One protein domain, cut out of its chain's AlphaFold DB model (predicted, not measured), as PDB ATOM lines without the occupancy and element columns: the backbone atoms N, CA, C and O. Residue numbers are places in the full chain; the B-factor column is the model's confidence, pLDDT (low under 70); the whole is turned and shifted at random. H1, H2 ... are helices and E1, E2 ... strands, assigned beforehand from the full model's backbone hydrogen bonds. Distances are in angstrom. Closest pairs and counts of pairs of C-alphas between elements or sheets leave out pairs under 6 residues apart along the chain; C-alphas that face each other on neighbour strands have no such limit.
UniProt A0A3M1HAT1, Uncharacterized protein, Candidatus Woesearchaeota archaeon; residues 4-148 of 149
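AT A GLANCE: This is residues 4 to 148 of the 149 residues of an uncharacterized protein of Candidatus Woesearchaeota archaeon (UniProt A0A3M1HAT1). Two lobes: one has a small three-strand sheet, E1 E2 E3, with the long H1, H2 and H4 packed round it, and the other has H3 with H5 and H6 packed on it, these two meeting at a corner. H3 follows directly from E2 and leads from one lobe to the other, and residues 4 to 9 of H1 stick out. The printed part has 145 residues, ordered H1 E1 H2 E2 H3 E3 H4 H5 H6, mostly helix, with a parallel sheet. It is compact, with a radius of gyration of the C-alphas of 16.0 A and spans of 43 by 42 by 28 A.

IN THESE COORDINATES: H1, residues 4 to 27, begins at C-alpha 4 (-36.523, -67.150, -62.533) and is 35.0 A long. E1 is residues 36 to 38, H2 41 to 50, E2 62 to 68 at 17.8 A, H3 69 to 80 at 16.8 A, E3 91 to 94, H4 99 to 109 and H5 120 to 129. H6, residues 135 to 146, 16.4 A, ends at C-alpha 146 (-57.904, -49.158, -27.245).

HOW THE PARTS SIT: E2 is staggered: N 37 and O 62 of E1 and E2 are 2.9 A apart, and N 91 and O 63 of E3 and E2 2.8 A, both within hydrogen-bond range. E1, H2, E2 and E2, H3, E3 are strand-helix-strand units, parallel neighbour strands with a helix between, the first crossover left-handed, the second right-handed. H2 is on the sheet at a height of 9.2 A, over E2. H1 only grazes the sheet with residues 17 to 27; its residues 10 to 17 touch H4, closest at C-alphas 14 and 105, 6.6 A, at a steep tilt of 57 degrees. H3 touches H6, closest at C-alphas 73 and 140, 6.7 A, at a steep tilt of 60 degrees. Every O i to N i+4 pair is within hydrogen-bond range in H1, H2, H3, H4 and H6, and 5 of 6 in H5.

THE WHOLE: The C-alphas of Tyr 4 and Lys 82, the two farthest apart, are 52.2 A apart. The printed part has no cut, and H2 to E2 is the long link. The pLDDT is under 70 at residues 4 to 8, 33 to 35, 53 to 56 and 148.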
ATOM      1  N   TYR A   4     -35.180 -67.729 -62.367       44.12
ATOM      2  CA  TYR A   4     -36.523 -67.150 -62.533       44.12
ATOM      3  C   TYR A   4     -37.393 -67.178 -61.257       44.12
ATOM      4  O   TYR A   4     -38.106 -66.212 -60.983       44.12
ATOM      5  N   GLY A   5     -37.304 -68.231 -60.434       44.41
ATOM      6  CA  GLY A   5     -38.129 -68.373 -59.220       44.41
ATOM      7  C   GLY A   5     -37.749 -67.414 -58.083       44.41
ATOM      8  O   GLY A   5     -38.618 -66.851 -57.413       44.41
ATOM      9  N   VAL A   6     -36.453 -67.154 -57.900       57.56
ATOM     10  CA  VAL A   6     -35.947 -66.261 -56.842       57.56
ATOM     11  C   VAL A   6     -36.270 -64.796 -57.165       57.56
ATOM     12  O   VAL A   6     -36.714 -64.045 -56.295       57.56
ATOM     13  N   HIS A   7     -36.146 -64.398 -58.437       59.53
ATOM     14  CA  HIS A   7     -36.481 -63.043 -58.885       59.53
ATOM     15  C   HIS A   7     -37.977 -62.721 -58.760       59.53
ATOM     16  O   HIS A   7     -38.326 -61.624 -58.316       59.53
ATOM     17  N   ALA A   8     -38.861 -63.672 -59.082       63.81
ATOM     18  CA  ALA A   8     -40.305 -63.493 -58.921       63.81
ATOM     19  C   ALA A   8     -40.707 -63.327 -57.444       63.81
ATOM     20  O   ALA A   8     -41.557 -62.497 -57.120       63.81
ATOM     21  N   THR A   9     -40.056 -64.065 -56.542       82.25
ATOM     22  CA  THR A   9     -40.320 -64.006 -55.096       82.25
ATOM     23  C   THR A   9     -39.848 -62.681 -54.495       82.25
ATOM     24  O   THR A   9     -40.592 -62.027 -53.765       82.25
ATOM     25  N   LYS A  10     -38.656 -62.214 -54.890       87.06
ATOM     26  CA  LYS A  10     -38.112 -60.916 -54.470       87.06
ATOM     27  C   LYS A  10     -38.984 -59.741 -54.926       87.06
ATOM     28  O   LYS A  10     -39.245 -58.833 -54.142       87.06
ATOM     29  N   LYS A  11     -39.452 -59.760 -56.180       89.06
ATOM     30  CA  LYS A  11     -40.331 -58.712 -56.722       89.06
ATOM     31  C   LYS A  11     -41.657 -58.640 -55.960       89.06
ATOM     32  O   LYS A  11     -42.038 -57.562 -55.517       89.06
ATOM     33  N   LYS A  12     -42.303 -59.790 -55.732       92.06
ATOM     34  CA  LYS A  12     -43.551 -59.873 -54.954       92.06
ATOM     35  C   LYS A  12     -43.380 -59.365 -53.520       92.06
ATOM     36  O   LYS A  12     -44.260 -58.679 -53.013       92.06
ATOM     37  N   PHE A  13     -42.250 -59.673 -52.879       92.12
ATOM     38  CA  PHE A  13     -41.935 -59.166 -51.543       92.12
ATOM     39  C   PHE A  13     -41.825 -57.634 -51.520       92.12
ATOM     40  O   PHE A  13     -42.482 -56.991 -50.705       92.12
ATOM     41  N   ILE A  14     -41.062 -57.045 -52.448       94.69
ATOM     42  CA  ILE A  14     -40.932 -55.584 -52.581       94.69
ATOM     43  C   ILE A  14     -42.311 -54.941 -52.781       94.69
ATOM     44  O   ILE A  14     -42.674 -54.033 -52.038       94.69
ATOM     45  N   GLU A  15     -43.109 -55.445 -53.726       93.88
ATOM     46  CA  GLU A  15     -44.449 -54.918 -54.016       93.88
ATOM     47  C   GLU A  15     -45.388 -55.006 -52.804       93.88
ATOM     48  O   GLU A  15     -46.156 -54.079 -52.540       93.88
ATOM     49  N   TYR A  16     -45.317 -56.099 -52.042       93.75
ATOM     50  CA  TYR A  16     -46.093 -56.273 -50.816       93.75
ATOM     51  C   TYR A  16     -45.745 -55.219 -49.759       93.75
ATOM     52  O   TYR A  16     -46.653 -54.588 -49.205       93.75
ATOM     53  N   ILE A  17     -44.451 -54.993 -49.507       95.31
ATOM     54  CA  ILE A  17     -43.995 -53.974 -48.555       95.31
ATOM     55  C   ILE A  17     -44.417 -52.587 -49.030       95.31
ATOM     56  O   ILE A  17     -45.080 -51.863 -48.292       95.31
ATOM     57  N   GLU A  18     -44.139 -52.234 -50.284       95.19
ATOM     58  CA  GLU A  18     -44.494 -50.926 -50.838       95.19
ATOM     59  C   GLU A  18     -46.011 -50.670 -50.792       95.19
ATOM     60  O   GLU A  18     -46.448 -49.563 -50.463       95.19
ATOM     61  N   LYS A  19     -46.839 -51.694 -51.039       94.19
ATOM     62  CA  LYS A  19     -48.300 -51.611 -50.891       94.19
ATOM     63  C   LYS A  19     -48.712 -51.335 -49.444       94.19
ATOM     64  O   LYS A  19     -49.603 -50.510 -49.227       94.19
ATOM     65  N   LYS A  20     -48.082 -51.996 -48.465       93.75
ATOM     66  CA  LYS A  20     -48.313 -51.728 -47.038       93.75
ATOM     67  C   LYS A  20     -47.947 -50.291 -46.677       93.75
ATOM     68  O   LYS A  20     -48.777 -49.607 -46.094       93.75
ATOM     69  N   LEU A  21     -46.784 -49.797 -47.101       94.50
ATOM     70  CA  LEU A  21     -46.344 -48.426 -46.811       94.50
ATOM     71  C   LEU A  21     -47.293 -47.370 -47.396       94.50
ATOM     72  O   LEU A  21     -47.686 -46.430 -46.705       94.50
ATOM     73  N   ARG A  22     -47.751 -47.552 -48.644       93.00
ATOM     74  CA  ARG A  22     -48.778 -46.680 -49.247       93.00
ATOM     75  C   ARG A  22     -50.096 -46.721 -48.473       93.00
ATOM     76  O   ARG A  22     -50.816 -45.724 -48.433       93.00
ATOM     77  N   LYS A  23     -50.462 -47.874 -47.904       93.06
ATOM     78  CA  LYS A  23     -51.650 -47.996 -47.051       93.06
ATOM     79  C   LYS A  23     -51.466 -47.200 -45.757       93.06
ATOM     80  O   LYS A  23     -52.318 -46.365 -45.485       93.06
ATOM     81  N   THR A  24     -50.330 -47.358 -45.077       92.81
ATOM     82  CA  THR A  24     -49.987 -46.616 -43.856       92.81
ATOM     83  C   THR A  24     -50.094 -45.104 -44.054       92.81
ATOM     84  O   THR A  24     -50.737 -44.421 -43.264       92.81
ATOM     85  N   ILE A  25     -49.521 -44.575 -45.143       91.06
ATOM     86  CA  ILE A  25     -49.589 -43.138 -45.453       91.06
ATOM     87  C   ILE A  25     -51.043 -42.675 -45.603       91.06
ATOM     88  O   ILE A  25     -51.405 -41.627 -45.079       91.06
ATOM     89  N   ARG A  26     -51.891 -43.449 -46.297       90.00
ATOM     90  CA  ARG A  26     -53.310 -43.103 -46.488       90.00
ATOM     91  C   ARG A  26     -54.101 -43.141 -45.183       90.00
ATOM     92  O   ARG A  26     -54.894 -42.240 -44.947       90.00
ATOM     93  N   GLU A  27     -53.876 -44.157 -44.355       90.38
ATOM     94  CA  GLU A  27     -54.556 -44.318 -43.062       90.38
ATOM     95  C   GLU A  27     -54.190 -43.206 -42.071       90.38
ATOM     96  O   GLU A  27     -55.011 -42.836 -41.240       90.38
ATOM     97  N   GLN A  28     -52.995 -42.623 -42.193       90.06
ATOM     98  CA  GLN A  28     -52.511 -41.547 -41.321       90.06
ATOM     99  C   GLN A  28     -52.688 -40.137 -41.918       90.06
ATOM    100  O   GLN A  28     -51.985 -39.206 -41.536       90.06
ATOM    101  N   GLY A  29     -53.625 -39.959 -42.858       83.69
ATOM    102  CA  GLY A  29     -54.019 -38.636 -43.369       83.69
ATOM    103  C   GLY A  29     -53.305 -38.166 -44.643       83.69
ATOM    104  O   GLY A  29     -53.593 -37.076 -45.136       83.69
ATOM    105  N   GLY A  30     -52.433 -38.990 -45.227       82.75
ATOM    106  CA  GLY A  30     -51.778 -38.713 -46.504       82.75
ATOM    107  C   GLY A  30     -50.645 -37.686 -46.435       82.75
ATOM    108  O   GLY A  30     -50.342 -37.096 -45.400       82.75
ATOM    109  N   LEU A  31     -49.992 -37.470 -47.578       77.69
ATOM    110  CA  LEU A  31     -48.941 -36.464 -47.723       77.69
ATOM    111  C   LEU A  31     -49.513 -35.171 -48.291       77.69
ATOM    112  O   LEU A  31     -50.223 -35.190 -49.299       77.69
ATOM    113  N   LYS A  32     -49.164 -34.044 -47.668       71.69
ATOM    114  CA  LYS A  32     -49.426 -32.718 -48.230       71.69
ATOM    115  C   LYS A  32     -48.409 -32.457 -49.347       71.69
ATOM    116  O   LYS A  32     -47.260 -32.870 -49.239       71.69
ATOM    117  N   LYS A  33     -48.855 -31.838 -50.444       60.72
ATOM    118  CA  LYS A  33     -48.107 -31.774 -51.716       60.72
ATOM    119  C   LYS A  33     -46.835 -30.927 -51.675       60.72
ATOM    120  O   LYS A  33     -46.004 -31.094 -52.562       60.72
ATOM    121  N   ASP A  34     -46.676 -30.067 -50.677       63.47
ATOM    122  CA  ASP A  34     -45.749 -28.950 -50.837       63.47
ATOM    123  C   ASP A  34     -44.426 -29.157 -50.088       63.47
ATOM    124  O   ASP A  34     -43.380 -28.857 -50.660       63.47
ATOM    125  N   GLU A  35     -44.417 -29.768 -48.892       69.62
ATOM    126  CA  GLU A  35     -43.184 -30.038 -48.129       69.62
ATOM    127  C   GLU A  35     -43.333 -31.254 -47.186       69.62
ATOM    128  O   GLU A  35     -44.366 -31.428 -46.525       69.62
ATOM    129  N   THR A  36     -42.295 -32.099 -47.119       77.19
ATOM    130  CA  THR A  36     -42.238 -33.285 -46.250       77.19
ATOM    131  C   THR A  36     -40.914 -33.298 -45.490       77.19
ATOM    132  O   THR A  36     -39.838 -33.254 -46.091       77.19
ATOM    133  N   VAL A  37     -40.983 -33.429 -44.168       82.75
ATOM    134  CA  VAL A  37     -39.799 -33.606 -43.320       82.75
ATOM    135  C   VAL A  37     -39.561 -35.100 -43.157       82.75
ATOM    136  O   VAL A  37     -40.441 -35.817 -42.685       82.75
ATOM    137  N   VAL A  38     -38.390 -35.587 -43.566       84.75
ATOM    138  CA  VAL A  38     -38.063 -37.020 -43.533       84.75
ATOM    139  C   VAL A  38     -36.866 -37.264 -42.623       84.75
ATOM    140  O   VAL A  38     -35.824 -36.628 -42.791       84.75
ATOM    141  N   CYS A  39     -37.015 -38.200 -41.684       79.19
ATOM    142  CA  CYS A  39     -36.012 -38.477 -40.655       79.19
ATOM    143  C   CYS A  39     -34.731 -39.146 -41.169       79.19
ATOM    144  O   CYS A  39     -33.681 -38.958 -40.560       79.19
ATOM    145  N   SER A  40     -34.783 -39.900 -42.272       86.19
ATOM    146  CA  SER A  40     -33.610 -40.598 -42.810       86.19
ATOM    147  C   SER A  40     -33.550 -40.619 -44.336       86.19
ATOM    148  O   SER A  40     -34.563 -40.519 -45.035       86.19
ATOM    149  N   ASP A  41     -32.333 -40.787 -44.859       88.25
ATOM    150  CA  ASP A  41     -32.082 -40.941 -46.296       88.25
ATOM    151  C   ASP A  41     -32.748 -42.204 -46.851       88.25
ATOM    152  O   ASP A  41     -33.309 -42.183 -47.946       88.25
ATOM    153  N   PHE A  42     -32.762 -43.282 -46.060       91.25
ATOM    154  CA  PHE A  42     -33.465 -44.509 -46.411       91.25
ATOM    155  C   PHE A  42     -34.950 -44.238 -46.648       91.25
ATOM    156  O   PHE A  42     -35.485 -44.554 -47.712       91.25
ATOM    157  N   THR A  43     -35.613 -43.594 -45.688       90.69
ATOM    158  CA  THR A  43     -37.041 -43.281 -45.788       90.69
ATOM    159  C   THR A  43     -37.330 -42.356 -46.957       90.69
ATOM    160  O   THR A  43     -38.318 -42.550 -47.666       90.69
ATOM    161  N   TYR A  44     -36.441 -41.407 -47.237       88.31
ATOM    162  CA  TYR A  44     -36.547 -40.561 -48.418       88.31
ATOM    163  C   TYR A  44     -36.510 -41.380 -49.718       88.31
ATOM    164  O   TYR A  44     -37.369 -41.202 -50.588       88.31
ATOM    165  N   THR A  45     -35.582 -42.330 -49.841       90.56
ATOM    166  CA  THR A  45     -35.515 -43.243 -50.991       90.56
ATOM    167  C   THR A  45     -36.772 -44.103 -51.108       90.56
ATOM    168  O   THR A  45     -37.347 -44.216 -52.192       90.56
ATOM    169  N   VAL A  46     -37.252 -44.674 -50.002       91.38
ATOM    170  CA  VAL A  46     -38.474 -45.490 -49.991       91.38
ATOM    171  C   VAL A  46     -39.686 -44.673 -50.429       91.38
ATOM    172  O   VAL A  46     -40.450 -45.118 -51.287       91.38
ATOM    173  N   LEU A  47     -39.841 -43.457 -49.905       89.56
ATOM    174  CA  LEU A  47     -40.914 -42.551 -50.297       89.56
ATOM    175  C   LEU A  47     -40.850 -42.226 -51.795       89.56
ATOM    176  O   LEU A  47     -41.879 -42.310 -52.454       89.56
ATOM    177  N   LYS A  48     -39.668 -41.967 -52.371       87.88
ATOM    178  CA  LYS A  48     -39.506 -41.773 -53.828       87.88
ATOM    179  C   LYS A  48     -39.921 -42.986 -54.652       87.88
ATOM    180  O   LYS A  48     -40.456 -42.834 -55.745       87.88
ATOM    181  N   ARG A  49     -39.669 -44.197 -54.153       89.81
ATOM    182  CA  ARG A  49     -40.068 -45.431 -54.843       89.81
ATOM    183  C   ARG A  49     -41.579 -45.635 -54.816       89.81
ATOM    184  O   ARG A  49     -42.169 -46.037 -55.818       89.81
ATOM    185  N   ILE A  50     -42.215 -45.371 -53.674       90.00
ATOM    186  CA  ILE A  50     -43.649 -45.642 -53.495       90.00
ATOM    187  C   ILE A  50     -44.543 -44.458 -53.875       90.00
ATOM    188  O   ILE A  50     -45.740 -44.638 -54.093       90.00
ATOM    189  N   LEU A  51     -43.987 -43.256 -53.977       81.19
ATOM    190  CA  LEU A  51     -44.693 -42.044 -54.360       81.19
ATOM    191  C   LEU A  51     -44.047 -41.518 -55.623       81.19
ATOM    192  O   LEU A  51     -42.940 -40.996 -55.611       81.19
ATOM    193  N   ASN A  52     -44.783 -41.608 -56.720       71.06
ATOM    194  CA  ASN A  52     -44.357 -41.054 -57.996       71.06
ATOM    195  C   ASN A  52     -44.587 -39.527 -58.048       71.06
ATOM    196  O   ASN A  52     -45.045 -39.000 -59.056       71.06
ATOM    197  N   LEU A  53     -44.387 -38.831 -56.924       64.31
ATOM    198  CA  LEU A  53     -44.675 -37.411 -56.745       64.31
ATOM    199  C   LEU A  53     -43.404 -36.673 -56.313       64.31
ATOM    200  O   LEU A  53     -42.634 -37.210 -55.513       64.31
ATOM    201  N   PRO A  54     -43.188 -35.436 -56.788       57.78
ATOM    202  CA  PRO A  54     -42.099 -34.607 -56.307       57.78
ATOM    203  C   PRO A  54     -42.431 -34.126 -54.891       57.78
ATOM    204  O   PRO A  54     -43.198 -33.187 -54.719       57.78
ATOM    205  N   PHE A  55     -41.865 -34.767 -53.871       67.50
ATOM    206  CA  PHE A  55     -41.822 -34.207 -52.521       67.50
ATOM    207  C   PHE A  55     -40.398 -33.727 -52.241       67.50
ATOM    208  O   PHE A  55     -39.418 -34.382 -52.607       67.50
ATOM    209  N   LYS A  56     -40.276 -32.548 -51.633       65.75
ATOM    210  CA  LYS A  56     -38.984 -31.985 -51.241       65.75
ATOM    211  C   LYS A  56     -38.690 -32.384 -49.806       65.75
ATOM    212  O   LYS A  56     -39.570 -32.286 -48.953       65.75
ATOM    213  N   ARG A  57     -37.448 -32.804 -49.551       72.06
ATOM    214  CA  ARG A  57     -36.915 -32.843 -48.189       72.06
ATOM    215  C   ARG A  57     -36.777 -31.394 -47.738       72.06
ATOM    216  O   ARG A  57     -36.057 -30.632 -48.378       72.06
ATOM    217  N   GLY A  58     -37.502 -31.026 -46.698       70.19
ATOM    218  CA  GLY A  58     -37.436 -29.700 -46.100       70.19
ATOM    219  C   GLY A  58     -37.550 -29.784 -44.586       70.19
ATOM    220  O   GLY A  58     -37.653 -30.877 -44.028       70.19
ATOM    221  N   ASP A  59     -37.571 -28.617 -43.950       71.94
ATOM    222  CA  ASP A  59     -37.643 -28.476 -42.487       71.94
ATOM    223  C   ASP A  59     -39.069 -28.181 -41.995       71.94
ATOM    224  O   ASP A  59     -39.314 -27.979 -40.806       71.94
ATOM    225  N   LYS A  60     -40.027 -28.120 -42.923       73.25
ATOM    226  CA  LYS A  60     -41.433 -27.799 -42.686       73.25
ATOM    227  C   LYS A  60     -42.325 -28.784 -43.441       73.25
ATOM    228  O   LYS A  60     -41.895 -29.427 -44.396       73.25
ATOM    229  N   GLY A  61     -43.566 -28.925 -42.979       79.56
ATOM    230  CA  GLY A  61     -44.576 -29.779 -43.606       79.56
ATOM    231  C   GLY A  61     -44.852 -31.083 -42.856       79.56
ATOM    232  O   GLY A  61     -44.713 -31.154 -41.635       79.56
ATOM    233  N   THR A  62     -45.322 -32.106 -43.574       85.19
ATOM    234  CA  THR A  62     -45.696 -33.386 -42.951       85.19
ATOM    235  C   THR A  62     -44.440 -34.132 -42.506       85.19
ATOM    236  O   THR A  62     -43.585 -34.450 -43.329       85.19
ATOM    237  N   VAL A  63     -44.334 -34.436 -41.210       88.69
ATOM    238  CA  VAL A  63     -43.212 -35.201 -40.649       88.69
ATOM    239  C   VAL A  63     -43.428 -36.693 -40.883       88.69
ATOM    240  O   VAL A  63     -44.475 -37.226 -40.515       88.69
ATOM    241  N   ILE A  64     -42.442 -37.368 -41.477       90.00
ATOM    242  CA  ILE A  64     -42.420 -38.818 -41.694       90.00
ATOM    243  C   ILE A  64     -41.334 -39.437 -40.832       90.00
ATOM    244  O   ILE A  64     -40.153 -39.117 -40.976       90.00
ATOM    245  N   LEU A  65     -41.762 -40.341 -39.959       91.56
ATOM    246  CA  LEU A  65     -40.939 -40.945 -38.929       91.56
ATOM    247  C   LEU A  65     -40.548 -42.376 -39.293       91.56
ATOM    248  O   LEU A  65     -41.377 -43.162 -39.772       91.56
ATOM    249  N   ASP A  66     -39.321 -42.736 -38.922       92.62
ATOM    250  CA  ASP A  66     -38.810 -44.110 -38.917       92.62
ATOM    251  C   ASP A  66     -39.342 -44.849 -37.679       92.62
ATOM    252  O   ASP A  66     -38.609 -45.195 -36.747       92.62
ATOM    253  N   TRP A  67     -40.664 -45.005 -37.655       93.88
ATOM    254  CA  TRP A  67     -41.414 -45.582 -36.546       93.88
ATOM    255  C   TRP A  67     -41.911 -46.971 -36.910       93.88
ATOM    256  O   TRP A  67     -42.737 -47.112 -37.815       93.88
ATOM    257  N   PHE A  68     -41.399 -47.972 -36.209       93.12
ATOM    258  CA  PHE A  68     -41.633 -49.393 -36.443       93.12
ATOM    259  C   PHE A  68     -42.691 -49.955 -35.494       93.12
ATOM    260  O   PHE A  68     -43.123 -49.297 -34.544       93.12
ATOM    261  N   LEU A  69     -43.089 -51.206 -35.735       90.81
ATOM    262  CA  LEU A  69     -43.944 -51.951 -34.813       90.81
ATOM    263  C   LEU A  69     -43.349 -51.995 -33.396       90.81
ATOM    264  O   LEU A  69     -44.067 -51.809 -32.416       90.81
ATOM    265  N   GLU A  70     -42.039 -52.213 -33.292       90.88
ATOM    266  CA  GLU A  70     -41.311 -52.237 -32.023       90.88
ATOM    267  C   GLU A  70     -41.452 -50.932 -31.233       90.88
ATOM    268  O   GLU A  70     -41.627 -50.982 -30.018       90.88
ATOM    269  N   ASP A  71     -41.421 -49.779 -31.905       91.19
ATOM    270  CA  ASP A  71     -41.542 -48.478 -31.243       91.19
ATOM    271  C   ASP A  71     -42.939 -48.281 -30.648       91.19
ATOM    272  O   ASP A  71     -43.079 -47.813 -29.520       91.19
ATOM    273  N   GLU A  72     -43.986 -48.675 -31.382       91.62
ATOM    274  CA  GLU A  72     -45.365 -48.571 -30.891       91.62
ATOM    275  C   GLU A  72     -45.612 -49.510 -29.708       91.62
ATOM    276  O   GLU A  72     -46.284 -49.138 -28.745       91.62
ATOM    277  N   VAL A  73     -45.052 -50.721 -29.761       89.38
ATOM    278  CA  VAL A  73     -45.121 -51.666 -28.645       89.38
ATOM    279  C   VAL A  73     -44.374 -51.115 -27.433       89.38
ATOM    280  O   VAL A  73     -44.898 -51.198 -26.325       89.38
ATOM    281  N   ASP A  74     -43.185 -50.532 -27.610       89.94
ATOM    282  CA  ASP A  74     -42.436 -49.968 -26.485       89.94
ATOM    283  C   ASP A  74     -43.199 -48.813 -25.839       89.94
ATOM    284  O   ASP A  74     -43.343 -48.794 -24.617       89.94
ATOM    285  N   LEU A  75     -43.747 -47.910 -26.659       90.62
ATOM    286  CA  LEU A  75     -44.576 -46.789 -26.220       90.62
ATOM    287  C   LEU A  75     -45.766 -47.273 -25.386       90.62
ATOM    288  O   LEU A  75     -45.967 -46.821 -24.263       90.62
ATOM    289  N   PHE A  76     -46.486 -48.283 -25.873       88.88
ATOM    290  CA  PHE A  76     -47.601 -48.874 -25.137       88.88
ATOM    291  C   PHE A  76     -47.172 -49.519 -23.814       88.88
ATOM    292  O   PHE A  76     -47.853 -49.408 -22.795       88.88
ATOM    293  N   LEU A  77     -46.020 -50.186 -23.787       87.25
ATOM    294  CA  LEU A  77     -45.494 -50.710 -22.530       87.25
ATOM    295  C   LEU A  77     -45.111 -49.578 -21.569       87.25
ATOM    296  O   LEU A  77     -45.202 -49.766 -20.359       87.25
ATOM    297  N   GLN A  78     -44.670 -48.419 -22.079       88.44
ATOM    298  CA  GLN A  78     -44.384 -47.229 -21.272       88.44
ATOM    299  C   GLN A  78     -45.671 -46.633 -20.696       88.44
ATOM    300  O   GLN A  78     -45.666 -46.274 -19.518       88.44
ATOM    301  N   ASP A  79     -46.771 -46.620 -21.459       87.50
ATOM    302  CA  ASP A  79     -48.107 -46.261 -20.963       87.50
ATOM    303  C   ASP A  79     -48.523 -47.158 -19.790       87.50
ATOM    304  O   ASP A  79     -48.856 -46.668 -18.709       87.50
ATOM    305  N   ILE A  80     -48.436 -48.483 -19.966       86.88
ATOM    306  CA  ILE A  80     -48.785 -49.453 -18.916       86.88
ATOM    307  C   ILE A  80     -47.906 -49.256 -17.677       86.88
ATOM    308  O   ILE A  80     -48.400 -49.295 -16.549       86.88
ATOM    309  N   SER A  81     -46.604 -49.029 -17.868       87.56
ATOM    310  CA  SER A  81     -45.667 -48.815 -16.765       87.56
ATOM    311  C   SER A  81     -45.689 -47.392 -16.201       87.56
ATOM    312  O   SER A  81     -44.873 -47.092 -15.328       87.56
ATOM    313  N   LYS A  82     -46.584 -46.513 -16.685       88.56
ATOM    314  CA  LYS A  82     -46.680 -45.088 -16.313       88.56
ATOM    315  C   LYS A  82     -45.344 -44.344 -16.428       88.56
ATOM    316  O   LYS A  82     -45.048 -43.438 -15.650       88.56
ATOM    317  N   THR A  83     -44.505 -44.752 -17.374       86.06
ATOM    318  CA  THR A  83     -43.221 -44.102 -17.637       86.06
ATOM    319  C   THR A  83     -43.470 -42.859 -18.493       86.06
ATOM    320  O   THR A  83     -44.073 -42.999 -19.559       86.06
ATOM    321  N   PRO A  84     -43.025 -41.659 -18.071       85.12
ATOM    322  CA  PRO A  84     -43.231 -40.441 -18.845       85.12
ATOM    323  C   PRO A  84     -42.597 -40.539 -20.229       85.12
ATOM    324  O   PRO A  84     -41.416 -40.861 -20.358       85.12
ATOM    325  N   HIS A  85     -43.372 -40.204 -21.253       83.88
ATOM    326  CA  HIS A  85     -42.906 -40.141 -22.629       83.88
ATOM    327  C   HIS A  85     -43.739 -39.139 -23.426       83.88
ATOM    328  O   HIS A  85     -44.798 -38.690 -22.987       83.88
ATOM    329  N   LYS A  86     -43.236 -38.757 -24.599       84.62
ATOM    330  CA  LYS A  86     -43.964 -37.909 -25.544       84.62
ATOM    331  C   LYS A  86     -44.424 -38.773 -26.705       84.62
ATOM    332  O   LYS A  86     -43.604 -39.469 -27.300       84.62
ATOM    333  N   GLU A  87     -45.710 -38.707 -27.038       84.25
ATOM    334  CA  GLU A  87     -46.206 -39.374 -28.236       84.25
ATOM    335  C   GLU A  87     -45.627 -38.667 -29.475       84.25
ATOM    336  O   GLU A  87     -45.709 -37.437 -29.584       84.25
ATOM    337  N   PRO A  88     -44.983 -39.406 -30.393       86.94
ATOM    338  CA  PRO A  88     -44.410 -38.812 -31.592       86.94
ATOM    339  C   PRO A  88     -45.510 -38.251 -32.503       86.94
ATOM    340  O   PRO A  88     -46.509 -38.916 -32.783       86.94
ATOM    341  N   GLN A  89     -45.295 -37.041 -33.017       87.56
ATOM    342  CA  GLN A  89     -46.189 -36.408 -33.984       87.56
ATOM    343  C   GLN A  89     -45.639 -36.577 -35.402       87.56
ATOM    344  O   GLN A  89     -44.517 -36.163 -35.694       87.56
ATOM    345  N   GLY A  90     -46.431 -37.181 -36.285       89.12
ATOM    346  CA  GLY A  90     -46.067 -37.423 -37.679       89.12
ATOM    347  C   GLY A  90     -46.604 -38.754 -38.194       89.12
ATOM    348  O   GLY A  90     -47.209 -39.525 -37.450       89.12
ATOM    349  N   ILE A  91     -46.364 -39.030 -39.475       91.19
ATOM    350  CA  ILE A  91     -46.707 -40.320 -40.069       91.19
ATOM    351  C   ILE A  91     -45.660 -41.344 -39.644       91.19
ATOM    352  O   ILE A  91     -44.490 -41.269 -40.025       91.19
ATOM    353  N   LYS A  92     -46.113 -42.337 -38.886       94.31
ATOM    354  CA  LYS A  92     -45.349 -43.504 -38.451       94.31
ATOM    355  C   LYS A  92     -45.264 -44.501 -39.609       94.31
ATOM    356  O   LYS A  92     -46.122 -45.375 -39.734       94.31
ATOM    357  N   LEU A  93     -44.290 -44.334 -40.507       93.62
ATOM    358  CA  LEU A  93     -44.299 -45.000 -41.817       93.62
ATOM    359  C   LEU A  93     -44.243 -46.534 -41.726       93.62
ATOM    360  O   LEU A  93     -44.913 -47.229 -42.497       93.62
ATOM    361  N   TYR A  94     -43.471 -47.061 -40.778       94.75
ATOM    362  CA  TYR A  94     -43.213 -48.493 -40.622       94.75
ATOM    363  C   TYR A  94     -44.055 -49.144 -39.514       94.75
ATOM    364  O   TYR A  94     -43.789 -50.280 -39.144       94.75
ATOM    365  N   LEU A  95     -45.114 -48.479 -39.032       92.38
ATOM    366  CA  LEU A  95     -45.930 -48.892 -37.876       92.38
ATOM    367  C   LEU A  95     -46.421 -50.354 -37.918       92.38
ATOM    368  O   LEU A  95     -46.624 -50.989 -36.888       92.38
ATOM    369  N   HIS A  96     -46.645 -50.892 -39.116       90.06
ATOM    370  CA  HIS A  96     -47.180 -52.242 -39.337       90.06
ATOM    371  C   HIS A  96     -46.124 -53.267 -39.761       90.06
ATOM    372  O   HIS A  96     -46.479 -54.346 -40.254       90.06
ATOM    373  N   LEU A  97     -44.849 -52.906 -39.658       91.38
ATOM    374  CA  LEU A  97     -43.717 -53.695 -40.110       91.38
ATOM    375  C   LEU A  97     -42.689 -53.793 -38.987       91.38
ATOM    376  O   LEU A  97     -42.338 -52.797 -38.356       91.38
ATOM    377  N   GLU A  98     -42.208 -55.009 -38.769       90.62
ATOM    378  CA  GLU A  98     -41.049 -55.249 -37.917       90.62
ATOM    379  C   GLU A  98     -39.799 -54.669 -38.578       90.62
ATOM    380  O   GLU A  98     -39.652 -54.688 -39.809       90.62
ATOM    381  N   TYR A  99     -38.870 -54.188 -37.761       91.06
ATOM    382  CA  TYR A  99     -37.615 -53.635 -38.260       91.06
ATOM    383  C   TYR A  99     -36.808 -54.624 -39.104       91.06
ATOM    384  O   TYR A  99     -36.290 -54.243 -40.154       91.06
ATOM    385  N   ASP A 100     -36.777 -55.909 -38.741       89.50
ATOM    386  CA  ASP A 100     -36.087 -56.929 -39.539       89.50
ATOM    387  C   ASP A 100     -36.719 -57.117 -40.924       89.50
ATOM    388  O   ASP A 100     -36.004 -57.273 -41.917       89.50
ATOM    389  N   THR A 101     -38.044 -56.974 -41.037       90.81
ATOM    390  CA  THR A 101     -38.715 -56.961 -42.346       90.81
ATOM    391  C   THR A 101     -38.229 -55.782 -43.197       90.81
ATOM    392  O   THR A 101     -37.998 -55.934 -44.401       90.81
ATOM    393  N   ILE A 102     -38.028 -54.610 -42.586       93.94
ATOM    394  CA  ILE A 102     -37.489 -53.430 -43.274       93.94
ATOM    395  C   ILE A 102     -36.004 -53.582 -43.608       93.94
ATOM    396  O   ILE A 102     -35.596 -53.155 -44.687       93.94
ATOM    397  N   LYS A 103     -35.204 -54.263 -42.782       92.81
ATOM    398  CA  LYS A 103     -33.817 -54.618 -43.129       92.81
ATOM    399  C   LYS A 103     -33.759 -55.515 -44.361       92.81
ATOM    400  O   LYS A 103     -32.995 -55.233 -45.284       92.81
ATOM    401  N   THR A 104     -34.590 -56.558 -44.420       92.88
ATOM    402  CA  THR A 104     -34.682 -57.425 -45.605       92.88
ATOM    403  C   THR A 104     -35.159 -56.643 -46.828       92.88
ATOM    404  O   THR A 104     -34.638 -56.828 -47.929       92.88
ATOM    405  N   TYR A 105     -36.114 -55.724 -46.657       94.38
ATOM    406  CA  TYR A 105     -36.558 -54.832 -47.728       94.38
ATOM    407  C   TYR A 105     -35.435 -53.908 -48.223       94.38
ATOM    408  O   TYR A 105     -35.218 -53.842 -49.431       94.38
ATOM    409  N   ALA A 106     -34.668 -53.285 -47.324       94.00
ATOM    410  CA  ALA A 106     -33.521 -52.441 -47.657       94.00
ATOM    411  C   ALA A 106     -32.482 -53.204 -48.492       94.00
ATOM    412  O   ALA A 106     -32.116 -52.771 -49.584       94.00
ATOM    413  N   GLN A 107     -32.113 -54.414 -48.059       93.62
ATOM    414  CA  GLN A 107     -31.239 -55.309 -48.826       93.62
ATOM    415  C   GLN A 107     -31.827 -55.647 -50.202       93.62
ATOM    416  O   GLN A 107     -31.115 -55.687 -51.211       93.62
ATOM    417  N   ALA A 108     -33.142 -55.874 -50.280       92.56
ATOM    418  CA  ALA A 108     -33.806 -56.193 -51.533       92.56
ATOM    419  C   ALA A 108     -33.727 -55.034 -52.542       92.56
ATOM    420  O   ALA A 108     -33.493 -55.292 -53.729       92.56
ATOM    421  N   ILE A 109     -33.853 -53.788 -52.078       92.94
ATOM    422  CA  ILE A 109     -33.741 -52.582 -52.912       92.94
ATOM    423  C   ILE A 109     -32.308 -52.031 -53.026       92.94
ATOM    424  O   ILE A 109     -32.117 -51.058 -53.745       92.94
ATOM    425  N   LYS A 110     -31.317 -52.705 -52.421       92.50
ATOM    426  CA  LYS A 110     -29.891 -52.321 -52.387       92.50
ATOM    427  C   LYS A 110     -29.622 -50.984 -51.682       92.50
ATOM    428  O   LYS A 110     -28.756 -50.228 -52.104       92.50
ATOM    429  N   GLU A 111     -30.345 -50.730 -50.600       93.06
ATOM    430  CA  GLU A 111     -30.193 -49.543 -49.759       93.06
ATOM    431  C   GLU A 111     -29.690 -49.915 -48.360       93.06
ATOM    432  O   GLU A 111     -29.822 -51.060 -47.913       93.06
ATOM    433  N   THR A 112     -29.143 -48.930 -47.648       91.44
ATOM    434  CA  THR A 112     -28.759 -49.094 -46.240       91.44
ATOM    435  C   THR A 112     -30.002 -48.919 -45.363       91.44
ATOM    436  O   THR A 112     -30.683 -47.902 -45.506       91.44
ATOM    437  N   PRO A 113     -30.340 -49.875 -44.474       88.56
ATOM    438  CA  PRO A 113     -31.477 -49.717 -43.571       88.56
ATOM    439  C   PRO A 113     -31.235 -48.564 -42.582       88.56
ATOM    440  O   PRO A 113     -30.083 -48.222 -42.305       88.56
ATOM    441  N   PRO A 114     -32.300 -47.978 -42.012       85.38
ATOM    442  CA  PRO A 114     -32.155 -46.925 -41.018       85.38
ATOM    443  C   PRO A 114     -31.489 -47.502 -39.767       85.38
ATOM    444  O   PRO A 114     -31.778 -48.631 -39.376       85.38
ATOM    445  N   GLN A 115     -30.588 -46.748 -39.137       83.75
ATOM    446  CA  GLN A 115     -29.983 -47.181 -37.879       83.75
ATOM    447  C   GLN A 115     -31.026 -47.093 -36.765       83.75
ATOM    448  O   GLN A 115     -31.605 -46.032 -36.532       83.75
ATOM    449  N   LYS A 116     -31.275 -48.216 -36.090       82.75
ATOM    450  CA  LYS A 116     -32.256 -48.303 -35.012       82.75
ATOM    451  C   LYS A 116     -31.672 -49.042 -33.819       82.75
ATOM    452  O   LYS A 116     -31.213 -50.175 -33.954       82.75
ATOM    453  N   GLU A 117     -31.732 -48.395 -32.664       80.12
ATOM    454  CA  GLU A 117     -31.442 -48.999 -31.368       80.12
ATOM    455  C   GLU A 117     -32.758 -49.195 -30.622       80.12
ATOM    456  O   GLU A 117     -33.547 -48.261 -30.473       80.12
ATOM    457  N   PHE A 118     -33.014 -50.423 -30.175       78.69
ATOM    458  CA  PHE A 118     -34.207 -50.743 -29.400       78.69
ATOM    459  C   PHE A 118     -33.928 -50.706 -27.909       78.69
ATOM    460  O   PHE A 118     -32.857 -51.107 -27.448       78.69
ATOM    461  N   SER A 119     -34.940 -50.288 -27.148       80.56
ATOM    462  CA  SER A 119     -34.883 -50.299 -25.694       80.56
ATOM    463  C   SER A 119     -34.648 -51.721 -25.163       80.56
ATOM    464  O   SER A 119     -35.069 -52.723 -25.751       80.56
ATOM    465  N   ASN A 120     -34.042 -51.822 -23.976       78.25
ATOM    466  CA  ASN A 120     -33.863 -53.101 -23.276       78.25
ATOM    467  C   ASN A 120     -35.189 -53.854 -23.058       78.25
ATOM    468  O   ASN A 120     -35.199 -55.070 -22.872       78.25
ATOM    469  N   ARG A 121     -36.319 -53.140 -23.045       79.62
ATOM    470  CA  ARG A 121     -37.648 -53.726 -22.885       79.62
ATOM    471  C   ARG A 121     -38.080 -54.479 -24.138       79.62
ATOM    472  O   ARG A 121     -38.541 -55.611 -24.017       79.62
ATOM    473  N   ILE A 122     -37.859 -53.900 -25.313       80.75
ATOM    474  CA  ILE A 122     -38.107 -54.569 -26.592       80.75
ATOM    475  C   ILE A 122     -37.204 -55.790 -26.760       80.75
ATOM    476  O   ILE A 122     -37.708 -56.861 -27.085       80.75
ATOM    477  N   GLN A 123     -35.923 -55.694 -26.395       80.31
ATOM    478  CA  GLN A 123     -35.012 -56.850 -26.418       80.31
ATOM    479  C   GLN A 123     -35.474 -57.992 -25.491       80.31
ATOM    480  O   GLN A 123     -35.284 -59.174 -25.773       80.31
ATOM    481  N   ARG A 124     -36.109 -57.672 -24.355       77.31
ATOM    482  CA  ARG A 124     -36.738 -58.687 -23.488       77.31
ATOM    483  C   ARG A 124     -38.013 -59.255 -24.104       77.31
ATOM    484  O   ARG A 124     -38.278 -60.441 -23.935       77.31
ATOM    485  N   LEU A 125     -38.786 -58.436 -24.812       78.00
ATOM    486  CA  LEU A 125     -39.997 -58.872 -25.500       78.00
ATOM    487  C   LEU A 125     -39.682 -59.821 -26.662       78.00
ATOM    488  O   LEU A 125     -40.436 -60.762 -26.879       78.00
ATOM    489  N   GLU A 126     -38.539 -59.673 -27.330       76.62
ATOM    490  CA  GLU A 126     -38.052 -60.641 -28.327       76.62
ATOM    491  C   GLU A 126     -37.861 -62.046 -27.733       76.62
ATOM    492  O   GLU A 126     -38.194 -63.043 -28.375       76.62
ATOM    493  N   LYS A 127     -37.437 -62.149 -26.464       77.38
ATOM    494  CA  LYS A 127     -37.357 -63.445 -25.762       77.38
ATOM    495  C   LYS A 127     -38.734 -64.076 -25.547       77.38
ATOM    496  O   LYS A 127     -38.865 -65.292 -25.638       77.38
ATOM    497  N   LEU A 128     -39.759 -63.267 -25.275       71.62
ATOM    498  CA  LEU A 128     -41.149 -63.734 -25.198       71.62
ATOM    499  C   LEU A 128     -41.692 -64.102 -26.581       71.62
ATOM    500  O   LEU A 128     -42.450 -65.059 -26.709       71.62
ATOM    501  N   GLN A 129     -41.270 -63.386 -27.621       74.31
ATOM    502  CA  GLN A 129     -41.669 -63.642 -29.000       74.31
ATOM    503  C   GLN A 129     -41.146 -64.996 -29.507       74.31
ATOM    504  O   GLN A 129     -41.843 -65.672 -30.256       74.31
ATOM    505  N   ALA A 130     -39.982 -65.447 -29.025       75.75
ATOM    506  CA  ALA A 130     -39.480 -66.798 -29.292       75.75
ATOM    507  C   ALA A 130     -40.427 -67.908 -28.790       75.75
ATOM    508  O   ALA A 130     -40.454 -68.997 -29.360       75.75
ATOM    509  N   LEU A 131     -41.214 -67.634 -27.745       78.69
ATOM    510  CA  LEU A 131     -42.229 -68.552 -27.216       78.69
ATOM    511  C   LEU A 131     -43.606 -68.313 -27.855       78.69
ATOM    512  O   LEU A 131     -44.377 -69.252 -28.038       78.69
ATOM    513  N   TYR A 132     -43.904 -67.063 -28.213       79.38
ATOM    514  CA  TYR A 132     -45.182 -66.622 -28.768       79.38
ATOM    515  C   TYR A 132     -44.954 -65.670 -29.961       79.38
ATOM    516  O   TYR A 132     -44.945 -64.445 -29.781       79.38
ATOM    517  N   PRO A 133     -44.804 -66.203 -31.188       76.69
ATOM    518  CA  PRO A 133     -44.346 -65.437 -32.358       76.69
ATOM    519  C   PRO A 133     -45.209 -64.212 -32.699       76.69
ATOM    520  O   PRO A 133     -44.704 -63.165 -33.099       76.69
ATOM    521  N   GLU A 134     -46.514 -64.312 -32.454       81.44
ATOM    522  CA  GLU A 134     -47.514 -63.302 -32.828       81.44
ATOM    523  C   GLU A 134     -47.658 -62.147 -31.821       81.44
ATOM    524  O   GLU A 134     -48.497 -61.262 -32.004       81.44
ATOM    525  N   THR A 135     -46.863 -62.129 -30.744       81.81
ATOM    526  CA  THR A 135     -47.060 -61.210 -29.609       81.81
ATOM    527  C   THR A 135     -47.060 -59.738 -30.025       81.81
ATOM    528  O   THR A 135     -47.977 -59.005 -29.659       81.81
ATOM    529  N   LYS A 136     -46.088 -59.289 -30.833       79.69
ATOM    530  CA  LYS A 136     -46.005 -57.879 -31.265       79.69
ATOM    531  C   LYS A 136     -47.221 -57.464 -32.101       79.69
ATOM    532  O   LYS A 136     -47.812 -56.410 -31.868       79.69
ATOM    533  N   HIS A 137     -47.651 -58.310 -33.035       81.06
ATOM    534  CA  HIS A 137     -48.825 -58.039 -33.867       81.06
ATOM    535  C   HIS A 137     -50.140 -58.089 -33.078       81.06
ATOM    536  O   HIS A 137     -51.041 -57.285 -33.336       81.06
ATOM    537  N   ALA A 138     -50.260 -58.989 -32.101       82.44
ATOM    538  CA  ALA A 138     -51.402 -59.035 -31.192       82.44
ATOM    539  C   ALA A 138     -51.474 -57.779 -30.306       82.44
ATOM    540  O   ALA A 138     -52.551 -57.197 -30.142       82.44
ATOM    541  N   LEU A 139     -50.329 -57.316 -29.796       82.00
ATOM    542  CA  LEU A 139     -50.233 -56.069 -29.040       82.00
ATOM    543  C   LEU A 139     -50.642 -54.871 -29.895       82.00
ATOM    544  O   LEU A 139     -51.496 -54.107 -29.463       82.00
ATOM    545  N   LEU A 140     -50.158 -54.759 -31.136       83.19
ATOM    546  CA  LEU A 140     -50.585 -53.677 -32.027       83.19
ATOM    547  C   LEU A 140     -52.103 -53.655 -32.244       83.19
ATOM    548  O   LEU A 140     -52.717 -52.597 -32.141       83.19
ATOM    549  N   LYS A 141     -52.729 -54.812 -32.494       85.06
ATOM    550  CA  LYS A 141     -54.196 -54.897 -32.626       85.06
ATOM    551  C   LYS A 141     -54.910 -54.427 -31.360       85.06
ATOM    552  O   LYS A 141     -55.972 -53.818 -31.441       85.06
ATOM    553  N   THR A 142     -54.344 -54.729 -30.196       84.94
ATOM    554  CA  THR A 142     -54.891 -54.316 -28.899       84.94
ATOM    555  C   THR A 142     -54.769 -52.803 -28.728       84.94
ATOM    556  O   THR A 142     -55.755 -52.153 -28.393       84.94
ATOM    557  N   ILE A 143     -53.606 -52.233 -29.054       84.31
ATOM    558  CA  ILE A 143     -53.350 -50.786 -29.043       84.31
ATOM    559  C   ILE A 143     -54.349 -50.055 -29.947       84.31
ATOM    560  O   ILE A 143     -54.965 -49.087 -29.513       84.31
ATOM    561  N   GLN A 144     -54.562 -50.536 -31.176       84.44
ATOM    562  CA  GLN A 144     -55.510 -49.931 -32.124       84.44
ATOM    563  C   GLN A 144     -56.945 -49.921 -31.582       84.44
ATOM    564  O   GLN A 144     -57.577 -48.865 -31.561       84.44
ATOM    565  N   LYS A 145     -57.409 -51.056 -31.040       85.19
ATOM    566  CA  LYS A 145     -58.735 -51.163 -30.412       85.19
ATOM    567  C   LYS A 145     -58.905 -50.209 -29.232       85.19
ATOM    568  O   LYS A 145     -59.968 -49.619 -29.078       85.19
ATOM    569  N   LEU A 146     -57.874 -50.062 -28.398       82.50
ATOM    570  CA  LEU A 146     -57.904 -49.158 -27.245       82.50
ATOM    571  C   LEU A 146     -57.896 -47.682 -27.665       82.50
ATOM    572  O   LEU A 146     -58.553 -46.871 -27.021       82.50
ATOM    573  N   LYS A 147     -57.194 -47.338 -28.752       77.25
ATOM    574  CA  LYS A 147     -57.138 -45.973 -29.304       77.25
ATOM    575  C   LYS A 147     -58.390 -45.583 -30.115       77.25
ATOM    576  O   LYS A 147     -58.464 -44.449 -30.574       77.25
ATOM    577  N   GLY A 148     -59.378 -46.472 -30.260       60.91
ATOM    578  CA  GLY A 148     -60.655 -46.172 -30.919       60.91
ATOM    579  C   GLY A 148     -60.613 -46.145 -32.451       60.91
ATOM    580  O   GLY A 148     -61.474 -45.503 -33.049       60.91
TER     581      GLY A 148